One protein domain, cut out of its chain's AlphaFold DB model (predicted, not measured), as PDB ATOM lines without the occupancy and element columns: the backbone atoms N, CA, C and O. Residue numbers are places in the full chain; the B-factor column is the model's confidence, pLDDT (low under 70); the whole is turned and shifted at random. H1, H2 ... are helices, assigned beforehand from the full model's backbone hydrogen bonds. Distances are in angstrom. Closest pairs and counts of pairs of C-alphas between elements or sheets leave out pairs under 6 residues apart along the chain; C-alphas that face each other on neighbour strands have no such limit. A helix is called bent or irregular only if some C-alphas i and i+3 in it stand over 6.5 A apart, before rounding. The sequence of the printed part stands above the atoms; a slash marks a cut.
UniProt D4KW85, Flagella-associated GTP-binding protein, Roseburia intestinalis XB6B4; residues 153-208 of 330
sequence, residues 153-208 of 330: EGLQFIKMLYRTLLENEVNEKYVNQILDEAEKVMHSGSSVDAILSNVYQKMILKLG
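What this domain is: This is residues 153 to 208 of the 330 residues of the protein "Flagella-associated GTP-binding protein" of Roseburia intestinalis XB6B4 (UniProt D4KW85). The two long helices, H4 and H1, make a V: they come together near their first residues and spread apart toward their last ones, and the shorter H2 and H3, one after the other, fold back along H1 and cover one side of the V. H1 and H2 form a helical hairpin, and a loop of residues 186 to 191 brings the backbone from H3 round to the narrow end of the V, where H4 begins. The printed part has 56 residues with four named helices, in the order H1, H2, H3, H4, and no named strand; its class is all helix. The whole is compact, with a radius of gyration of the C-alphas of 10.7 A, and the C-alphas span 30 by 23 by 15 A along their three main axes.

Where its parts are: Begin with the longest helix, H4, residues 192 to 207: find C-alpha 192 at (-54.639, -19.781, -54.678), and from there the helix runs 22.5 A to C-alpha 207 at (-38.014, -6.634, -47.174). Next look at H1, residues 153 to 167, which starts at C-alpha 153 at (-57.871, -25.931, -50.457) and measures 20.8 A from first to last C-alpha. In both of these helices x rises from the first C-alpha to the last. Then find H2, residues 172 to 179, 10.5 A long, along which x falls from -40.906 at C-alpha 172 to -49.087 at C-alpha 179. Last comes H3, residues 182 to 185, with 5.3 A between its first and last C-alphas. None of the four helices is bent or irregular.

How they stand to each other: Start at H4, the hub, which touches the three other helices, each with a part of its length alone. Look first at its residues 192 to 195, which only just touch residues 154 to 157 of H1, with 3 pairs of C-alphas within 8 A; the closest C-alphas are those of Gly 154 and Val 192, 6.3 A apart. H4 and H1 run the same way at a steep tilt of 37 degrees, only just past shallow. Farther along, residues 195 to 199 of H4 touch H3, and the closest C-alphas, those of Ala 182 and Ile 195, are 6.2 A apart. Residues 199 to 203 of H4 touch H2, with the C-alphas of Ile 178 and Lys 202 the closest at 6.0 A. H2 and H4 run opposite ways at a steep tilt of 54 degrees. In the hairpin of H1 and H2, the closest C-alphas are those of Tyr 162 and Val 175, 6.4 A apart, and the two helices touch at a shallow tilt of 31 degrees, running opposite ways. H1 and H3 are close but not clearly touching, with the C-alphas of Ile 158 and Glu 183 the closest at 7.8 A. H2 and H3 meet only through their link. On the backbone, each O i to N i+4 pair inside H1, H2 and H4 is within hydrogen-bond range; H3 is too short for such a pair, but its one O i to N i+3 pair is within range.

The domain as a whole: The two C-alphas farthest apart are those of Glu 169 and Gly 189, at 31.1 A, while the first and last printed C-alphas, those of Glu 153 and Gly 208, are 30.0 A apart. The printed part has no cut. The links H1 to H2 and H2 to H3 are tight, with 4 and 2 residues, and the link H3 to H4, with 6 residues, is short; no link is long. In the B-factor column the mean pLDDT of the printed part is 83.9, and you will find values under 70 at residue 181 and at residues 183 to 190, of which 183 to 185 belong to H3.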
ATOM      1  N   GLU A 153     -59.015 -25.996 -49.539       78.19
ATOM      2  CA  GLU A 153     -57.871 -25.931 -50.457       78.19
ATOM      3  C   GLU A 153     -56.932 -24.783 -50.076       78.19
ATOM      4  O   GLU A 153     -55.722 -24.974 -49.951       78.19
ATOM      5  N   GLY A 154     -57.495 -23.603 -49.795       78.81
ATOM      6  CA  GLY A 154     -56.733 -22.442 -49.330       78.81
ATOM      7  C   GLY A 154     -56.015 -22.709 -48.003       78.81
ATOM      8  O   GLY A 154     -54.840 -22.374 -47.857       78.81
ATOM      9  N   LEU A 155     -56.674 -23.383 -47.052       79.94
ATOM     10  CA  LEU A 155     -56.060 -23.762 -45.776       79.94
ATOM     11  C   LEU A 155     -54.927 -24.789 -45.963       79.94
ATOM     12  O   LEU A 155     -53.901 -24.719 -45.284       79.94
ATOM     13  N   GLN A 156     -55.090 -25.739 -46.887       83.81
ATOM     14  CA  GLN A 156     -54.040 -26.693 -47.242       83.81
ATOM     15  C   GLN A 156     -52.847 -25.995 -47.918       83.81
ATOM     16  O   GLN A 156     -51.699 -26.322 -47.610       83.81
ATOM     17  N   PHE A 157     -53.101 -24.991 -48.762       85.44
ATOM     18  CA  PHE A 157     -52.069 -24.177 -49.405       85.44
ATOM     19  C   PHE A 157     -51.279 -23.318 -48.401       85.44
ATOM     20  O   PHE A 157     -50.050 -23.332 -48.440       85.44
ATOM     21  N   ILE A 158     -51.937 -22.661 -47.435       86.25
ATOM     22  CA  ILE A 158     -51.245 -21.940 -46.346       86.25
ATOM     23  C   ILE A 158     -50.355 -22.886 -45.530       86.25
ATOM     24  O   ILE A 158     -49.193 -22.571 -45.279       86.25
ATOM     25  N   LYS A 159     -50.850 -24.079 -45.168       88.81
ATOM     26  CA  LYS A 159     -50.049 -25.090 -44.449       88.81
ATOM     27  C   LYS A 159     -48.842 -25.570 -45.256       88.81
ATOM     28  O   LYS A 159     -47.782 -25.806 -44.680       88.81
ATOM     29  N   MET A 160     -48.987 -25.699 -46.577       91.19
ATOM     30  CA  MET A 160     -47.872 -26.003 -47.474       91.19
ATOM     31  C   MET A 160     -46.837 -24.869 -47.464       91.19
ATOM     32  O   MET A 160     -45.671 -25.138 -47.195       91.19
ATOM     33  N   LEU A 161     -47.260 -23.613 -47.664       90.25
ATOM     34  CA  LEU A 161     -46.377 -22.439 -47.620       90.25
ATOM     35  C   LEU A 161     -45.642 -22.312 -46.279       90.25
ATOM     36  O   LEU A 161     -44.433 -22.086 -46.271       90.25
ATOM     37  N   TYR A 162     -46.342 -22.511 -45.158       92.25
ATOM     38  CA  TYR A 162     -45.756 -22.520 -43.814       92.25
ATOM     39  C   TYR A 162     -44.604 -23.522 -43.724       92.25
ATOM     40  O   TYR A 162     -43.488 -23.169 -43.335       92.25
ATOM     41  N   ARG A 163     -44.856 -24.770 -44.143       94.88
ATOM     42  CA  ARG A 163     -43.855 -25.839 -44.106       94.88
ATOM     43  C   ARG A 163     -42.684 -25.542 -45.039       94.88
ATOM     44  O   ARG A 163     -41.548 -25.659 -44.604       94.88
ATOM     45  N   THR A 164     -42.944 -25.092 -46.265       94.88
ATOM     46  CA  THR A 164     -41.897 -24.740 -47.236       94.88
ATOM     47  C   THR A 164     -41.015 -23.591 -46.745       94.88
ATOM     48  O   THR A 164     -39.800 -23.651 -46.914       94.88
ATOM     49  N   LEU A 165     -41.574 -22.565 -46.095       92.94
ATOM     50  CA  LEU A 165     -40.772 -21.476 -45.530       92.94
ATOM     51  C   LEU A 165     -39.879 -21.963 -44.373       92.94
ATOM     52  O   LEU A 165     -38.707 -21.595 -44.326       92.94
ATOM     53  N   LEU A 166     -40.385 -22.836 -43.492       94.94
ATOM     54  CA  LEU A 166     -39.575 -23.458 -42.435       94.94
ATOM     55  C   LEU A 166     -38.503 -24.418 -42.984       94.94
ATOM     56  O   LEU A 166     -37.377 -24.419 -42.493       94.94
ATOM     57  N   GLU A 167     -38.825 -25.205 -44.017       97.19
ATOM     58  CA  GLU A 167     -37.879 -26.072 -44.742       97.19
ATOM     59  C   GLU A 167     -36.744 -25.264 -45.402       97.19
ATOM     60  O   GLU A 167     -35.641 -25.779 -45.559       97.19
ATOM     61  N   ASN A 168     -36.989 -23.991 -45.736       95.69
ATOM     62  CA  ASN A 168     -36.000 -23.039 -46.257       95.69
ATOM     63  C   ASN A 168     -35.385 -22.145 -45.154       95.69
ATOM     64  O   ASN A 168     -34.954 -21.024 -45.424       95.69
ATOM     65  N   GLU A 169     -35.358 -22.628 -43.906       94.81
ATOM     66  CA  GLU A 169     -34.714 -21.990 -42.744       94.81
ATOM     67  C   GLU A 169     -35.243 -20.583 -42.378       94.81
ATOM     68  O   GLU A 169     -34.638 -19.865 -41.574       94.81
ATOM     69  N   VAL A 170     -36.406 -20.174 -42.903       93.50
ATOM     70  CA  VAL A 170     -37.034 -18.902 -42.520       93.50
ATOM     71  C   VAL A 170     -37.503 -19.006 -41.073       93.50
ATOM     72  O   VAL A 170     -38.266 -19.900 -40.713       93.50
ATOM     73  N   ASN A 171     -37.065 -18.075 -40.221       92.75
ATOM     74  CA  ASN A 171     -37.428 -18.099 -38.807       92.75
ATOM     75  C   ASN A 171     -38.955 -18.062 -38.623       92.75
ATOM     76  O   ASN A 171     -39.629 -17.171 -39.144       92.75
ATOM     77  N   GLU A 172     -39.475 -18.989 -37.818       94.06
ATOM     78  CA  GLU A 172     -40.906 -19.208 -37.578       94.06
ATOM     79  C   GLU A 172     -41.678 -17.934 -37.191       94.06
ATOM     80  O   GLU A 172     -42.820 -17.742 -37.611       94.06
ATOM     81  N   LYS A 173     -41.046 -16.996 -36.474       92.81
ATOM     82  CA  LYS A 173     -41.637 -15.685 -36.158       92.81
ATOM     83  C   LYS A 173     -41.996 -14.889 -37.418       92.81
ATOM     84  O   LYS A 173     -43.027 -14.222 -37.443       92.81
ATOM     85  N   TYR A 174     -41.143 -14.920 -38.443       90.38
ATOM     86  CA  TYR A 174     -41.383 -14.223 -39.707       90.38
ATOM     87  C   TYR A 174     -42.348 -14.992 -40.605       90.38
ATOM     88  O   TYR A 174     -43.191 -14.356 -41.228       90.38
ATOM     89  N   VAL A 175     -42.291 -16.330 -40.608       91.50
ATOM     90  CA  VAL A 175     -43.276 -17.179 -41.301       91.50
ATOM     91  C   VAL A 175     -44.690 -16.861 -40.812       91.50
ATOM     92  O   VAL A 175     -45.551 -16.505 -41.614       91.50
ATOM     93  N   ASN A 176     -44.893 -16.853 -39.491       90.12
ATOM     94  CA  ASN A 176     -46.154 -16.435 -38.883       90.12
ATOM     95  C   ASN A 176     -46.530 -14.995 -39.278       90.12
ATOM     96  O   ASN A 176     -47.629 -14.775 -39.763       90.12
ATOM     97  N   GLN A 177     -45.621 -14.015 -39.183       87.38
ATOM     98  CA  GLN A 177     -45.926 -12.626 -39.585       87.38
ATOM     99  C   GLN A 177     -46.280 -12.434 -41.071       87.38
ATOM    100  O   GLN A 177     -46.900 -11.426 -41.406       87.38
ATOM    101  N   ILE A 178     -45.844 -13.327 -41.960       87.38
ATOM    102  CA  ILE A 178     -46.170 -13.276 -43.392       87.38
ATOM    103  C   ILE A 178     -47.547 -13.907 -43.652       87.38
ATOM    104  O   ILE A 178     -48.304 -13.392 -44.474       87.38
ATOM    105  N   LEU A 179     -47.883 -14.992 -42.946       87.31
ATOM    106  CA  LEU A 179     -49.087 -15.794 -43.194       87.31
ATOM    107  C   LEU A 179     -50.303 -15.388 -42.340       87.31
ATOM    108  O   LEU A 179     -51.430 -15.520 -42.806       87.31
ATOM    109  N   ASP A 180     -50.095 -14.808 -41.157       82.12
ATOM    110  CA  ASP A 180     -51.151 -14.397 -40.213       82.12
ATOM    111  C   ASP A 180     -52.125 -13.355 -40.808       82.12
ATOM    112  O   ASP A 180     -53.280 -13.274 -40.398       82.12
ATOM    113  N   GLU A 181     -51.713 -12.573 -41.811       68.06
ATOM    114  CA  GLU A 181     -52.629 -11.714 -42.580       68.06
ATOM    115  C   GLU A 181     -53.180 -12.377 -43.851       68.06
ATOM    116  O   GLU A 181     -54.280 -12.028 -44.272       68.06
ATOM    117  N   ALA A 182     -52.488 -13.364 -44.430       71.62
ATOM    118  CA  ALA A 182     -53.038 -14.145 -45.538       71.62
ATOM    119  C   ALA A 182     -54.291 -14.916 -45.084       71.62
ATOM    120  O   ALA A 182     -55.313 -14.866 -45.762       71.62
ATOM    121  N   GLU A 183     -54.259 -15.510 -43.884       68.94
ATOM    122  CA  GLU A 183     -55.421 -16.164 -43.264       68.94
ATOM    123  C   GLU A 183     -56.594 -15.200 -43.005       68.94
ATOM    124  O   GLU A 183     -57.752 -15.593 -43.127       68.94
ATOM    125  N   LYS A 184     -56.326 -13.919 -42.705       69.75
ATOM    126  CA  LYS A 184     -57.371 -12.903 -42.458       69.75
ATOM    127  C   LYS A 184     -58.057 -12.409 -43.737       69.75
ATOM    128  O   LYS A 184     -59.203 -11.973 -43.674       69.75
ATOM    129  N   VAL A 185     -57.371 -12.475 -44.881       63.84
ATOM    130  CA  VAL A 185     -57.898 -12.066 -46.200       63.84
ATOM    131  C   VAL A 185     -58.510 -13.257 -46.964       63.84
ATOM    132  O   VAL A 185     -59.142 -13.076 -48.003       63.84
ATOM    133  N   MET A 186     -58.399 -14.482 -46.437       64.81
ATOM    134  CA  MET A 186     -59.060 -15.677 -46.974       64.81
ATOM    135  C   MET A 186     -60.574 -15.672 -46.717       64.81
ATOM    136  O   MET A 186     -61.097 -16.392 -45.868       64.81
ATOM    137  N   HIS A 187     -61.305 -14.900 -47.516       66.56
ATOM    138  CA  HIS A 187     -62.751 -15.059 -47.646       66.56
ATOM    139  C   HIS A 187     -63.092 -16.317 -48.460       66.56
ATOM    140  O   HIS A 187     -62.302 -16.783 -49.293       66.56
ATOM    141  N   SER A 188     -64.284 -16.867 -48.235       55.12
ATOM    142  CA  SER A 188     -64.828 -18.004 -48.978       55.12
ATOM    143  C   SER A 188     -64.847 -17.714 -50.485       55.12
ATOM    144  O   SER A 188     -65.501 -16.783 -50.945       55.12
ATOM    145  N   GLY A 189     -64.097 -18.509 -51.258       60.72
ATOM    146  CA  GLY A 189     -63.907 -18.316 -52.703       60.72
ATOM    147  C   GLY A 189     -62.591 -17.638 -53.120       60.72
ATOM    148  O   GLY A 189     -62.361 -17.473 -54.315       60.72
ATOM    149  N   SER A 190     -61.706 -17.280 -52.182       69.06
ATOM    150  CA  SER A 190     -60.358 -16.782 -52.515       69.06
ATOM    151  C   SER A 190     -59.551 -17.839 -53.279       69.06
ATOM    152  O   SER A 190     -59.395 -18.960 -52.785       69.06
ATOM    153  N   SER A 191     -59.022 -17.484 -54.456       80.81
ATOM    154  CA  SER A 191     -58.162 -18.366 -55.253       80.81
ATOM    155  C   SER A 191     -56.760 -18.502 -54.651       80.81
ATOM    156  O   SER A 191     -56.294 -17.639 -53.901       80.81
ATOM    157  N   VAL A 192     -56.053 -19.570 -55.033       81.31
ATOM    158  CA  VAL A 192     -54.639 -19.781 -54.678       81.31
ATOM    159  C   VAL A 192     -53.777 -18.590 -55.121       81.31
ATOM    160  O   VAL A 192     -52.938 -18.127 -54.349       81.31
ATOM    161  N   ASP A 193     -54.045 -18.022 -56.301       83.62
ATOM    162  CA  ASP A 193     -53.328 -16.852 -56.827       83.62
ATOM    163  C   ASP A 193     -53.527 -15.597 -55.967       83.62
ATOM    164  O   ASP A 193     -52.586 -14.829 -55.764       83.62
ATOM    165  N   ALA A 194     -54.732 -15.388 -55.421       82.38
ATOM    166  CA  ALA A 194     -55.011 -14.273 -54.517       82.38
ATOM    167  C   ALA A 194     -54.259 -14.431 -53.184       82.38
ATOM    168  O   ALA A 194     -53.662 -13.472 -52.689       82.38
ATOM    169  N   ILE A 195     -54.219 -15.652 -52.636       82.06
ATOM    170  CA  ILE A 195     -53.438 -15.970 -51.432       82.06
ATOM    171  C   ILE A 195     -51.945 -15.720 -51.690       82.06
ATOM    172  O   ILE A 195     -51.291 -15.013 -50.922       82.06
ATOM    173  N   LEU A 196     -51.414 -16.243 -52.798       85.50
ATOM    174  CA  LEU A 196     -50.010 -16.099 -53.176       85.50
ATOM    175  C   LEU A 196     -49.624 -14.629 -53.425       85.50
ATOM    176  O   LEU A 196     -48.575 -14.183 -52.962       85.50
ATOM    177  N   SER A 197     -50.494 -13.854 -54.078       87.06
ATOM    178  CA  SER A 197     -50.295 -12.413 -54.309       87.06
ATOM    179  C   SER A 197     -50.210 -11.628 -52.996       87.06
ATOM    180  O   SER A 197     -49.304 -10.809 -52.829       87.06
ATOM    181  N   ASN A 198     -51.090 -11.922 -52.032       84.75
ATOM    182  CA  ASN A 198     -51.054 -11.310 -50.701       84.75
ATOM    183  C   ASN A 198     -49.757 -11.654 -49.946       84.75
ATOM    184  O   ASN A 198     -49.137 -10.771 -49.346       84.75
ATOM    185  N   VAL A 199     -49.308 -12.913 -50.018       86.81
ATOM    186  CA  VAL A 199     -48.040 -13.367 -49.422       86.81
ATOM    187  C   VAL A 199     -46.842 -12.646 -50.050       86.81
ATOM    188  O   VAL A 199     -46.017 -12.094 -49.320       86.81
ATOM    189  N   TYR A 200     -46.769 -12.551 -51.384       87.88
ATOM    190  CA  TYR A 200     -45.712 -11.797 -52.067       87.88
ATOM    191  C   TYR A 200     -45.718 -10.312 -51.695       87.88
ATOM    192  O   TYR A 200     -44.665  -9.757 -51.376       87.88
ATOM    193  N   GLN A 201     -46.889  -9.669 -51.666       86.06
ATOM    194  CA  GLN A 201     -47.007  -8.270 -51.255       86.06
ATOM    195  C   GLN A 201     -46.511  -8.066 -49.813       86.06
ATOM    196  O   GLN A 201     -45.812  -7.089 -49.538       86.06
ATOM    197  N   LYS A 202     -46.788  -9.005 -48.897       83.88
ATOM    198  CA  LYS A 202     -46.251  -8.971 -47.526       83.88
ATOM    199  C   LYS A 202     -44.741  -9.156 -47.473       83.88
ATOM    200  O   LYS A 202     -44.087  -8.423 -46.732       83.88
ATOM    201  N   MET A 203     -44.175 -10.064 -48.266       86.69
ATOM    202  CA  MET A 203     -42.720 -10.223 -48.374       86.69
ATOM    203  C   MET A 203     -42.053  -8.936 -48.876       86.69
ATOM    204  O   MET A 203     -41.101  -8.471 -48.254       86.69
ATOM    205  N   ILE A 204     -42.595  -8.304 -49.924       87.81
ATOM    206  CA  ILE A 204     -42.093  -7.025 -50.459       87.81
ATOM    207  C   ILE A 204     -42.174  -5.916 -49.399       87.81
ATOM    208  O   ILE A 204     -41.193  -5.215 -49.168       87.81
ATOM    209  N   LEU A 205     -43.302  -5.784 -48.693       86.25
ATOM    210  CA  LEU A 205     -43.465  -4.780 -47.630       86.25
ATOM    211  C   LEU A 205     -42.551  -5.017 -46.413       86.25
ATOM    212  O   LEU A 205     -42.226  -4.062 -45.709       86.25
ATOM    213  N   LYS A 206     -42.142  -6.265 -46.145       83.31
ATOM    214  CA  LYS A 206     -41.226  -6.619 -45.045       83.31
ATOM    215  C   LYS A 206     -39.750  -6.476 -45.416       83.31
ATOM    216  O   LYS A 206     -38.963  -6.102 -44.551       83.31
ATOM    217  N   LEU A 207     -39.381  -6.782 -46.659       86.00
ATOM    218  CA  LEU A 207     -38.014  -6.634 -47.174       86.00
ATOM    219  C   LEU A 207     -37.699  -5.183 -47.572       86.00
ATOM    220  O   LEU A 207     -36.545  -4.769 -47.492       86.00
ATOM    221  N   GLY A 208     -38.717  -4.411 -47.958       86.00
ATOM    222  CA  GLY A 208     -38.568  -3.045 -48.448       86.00
ATOM    223  C   GLY A 208     -38.049  -2.983 -49.888       86.00
ATOM    224  O   GLY A 208     -38.040  -3.975 -50.616       86.00
TER     225      GLY A 208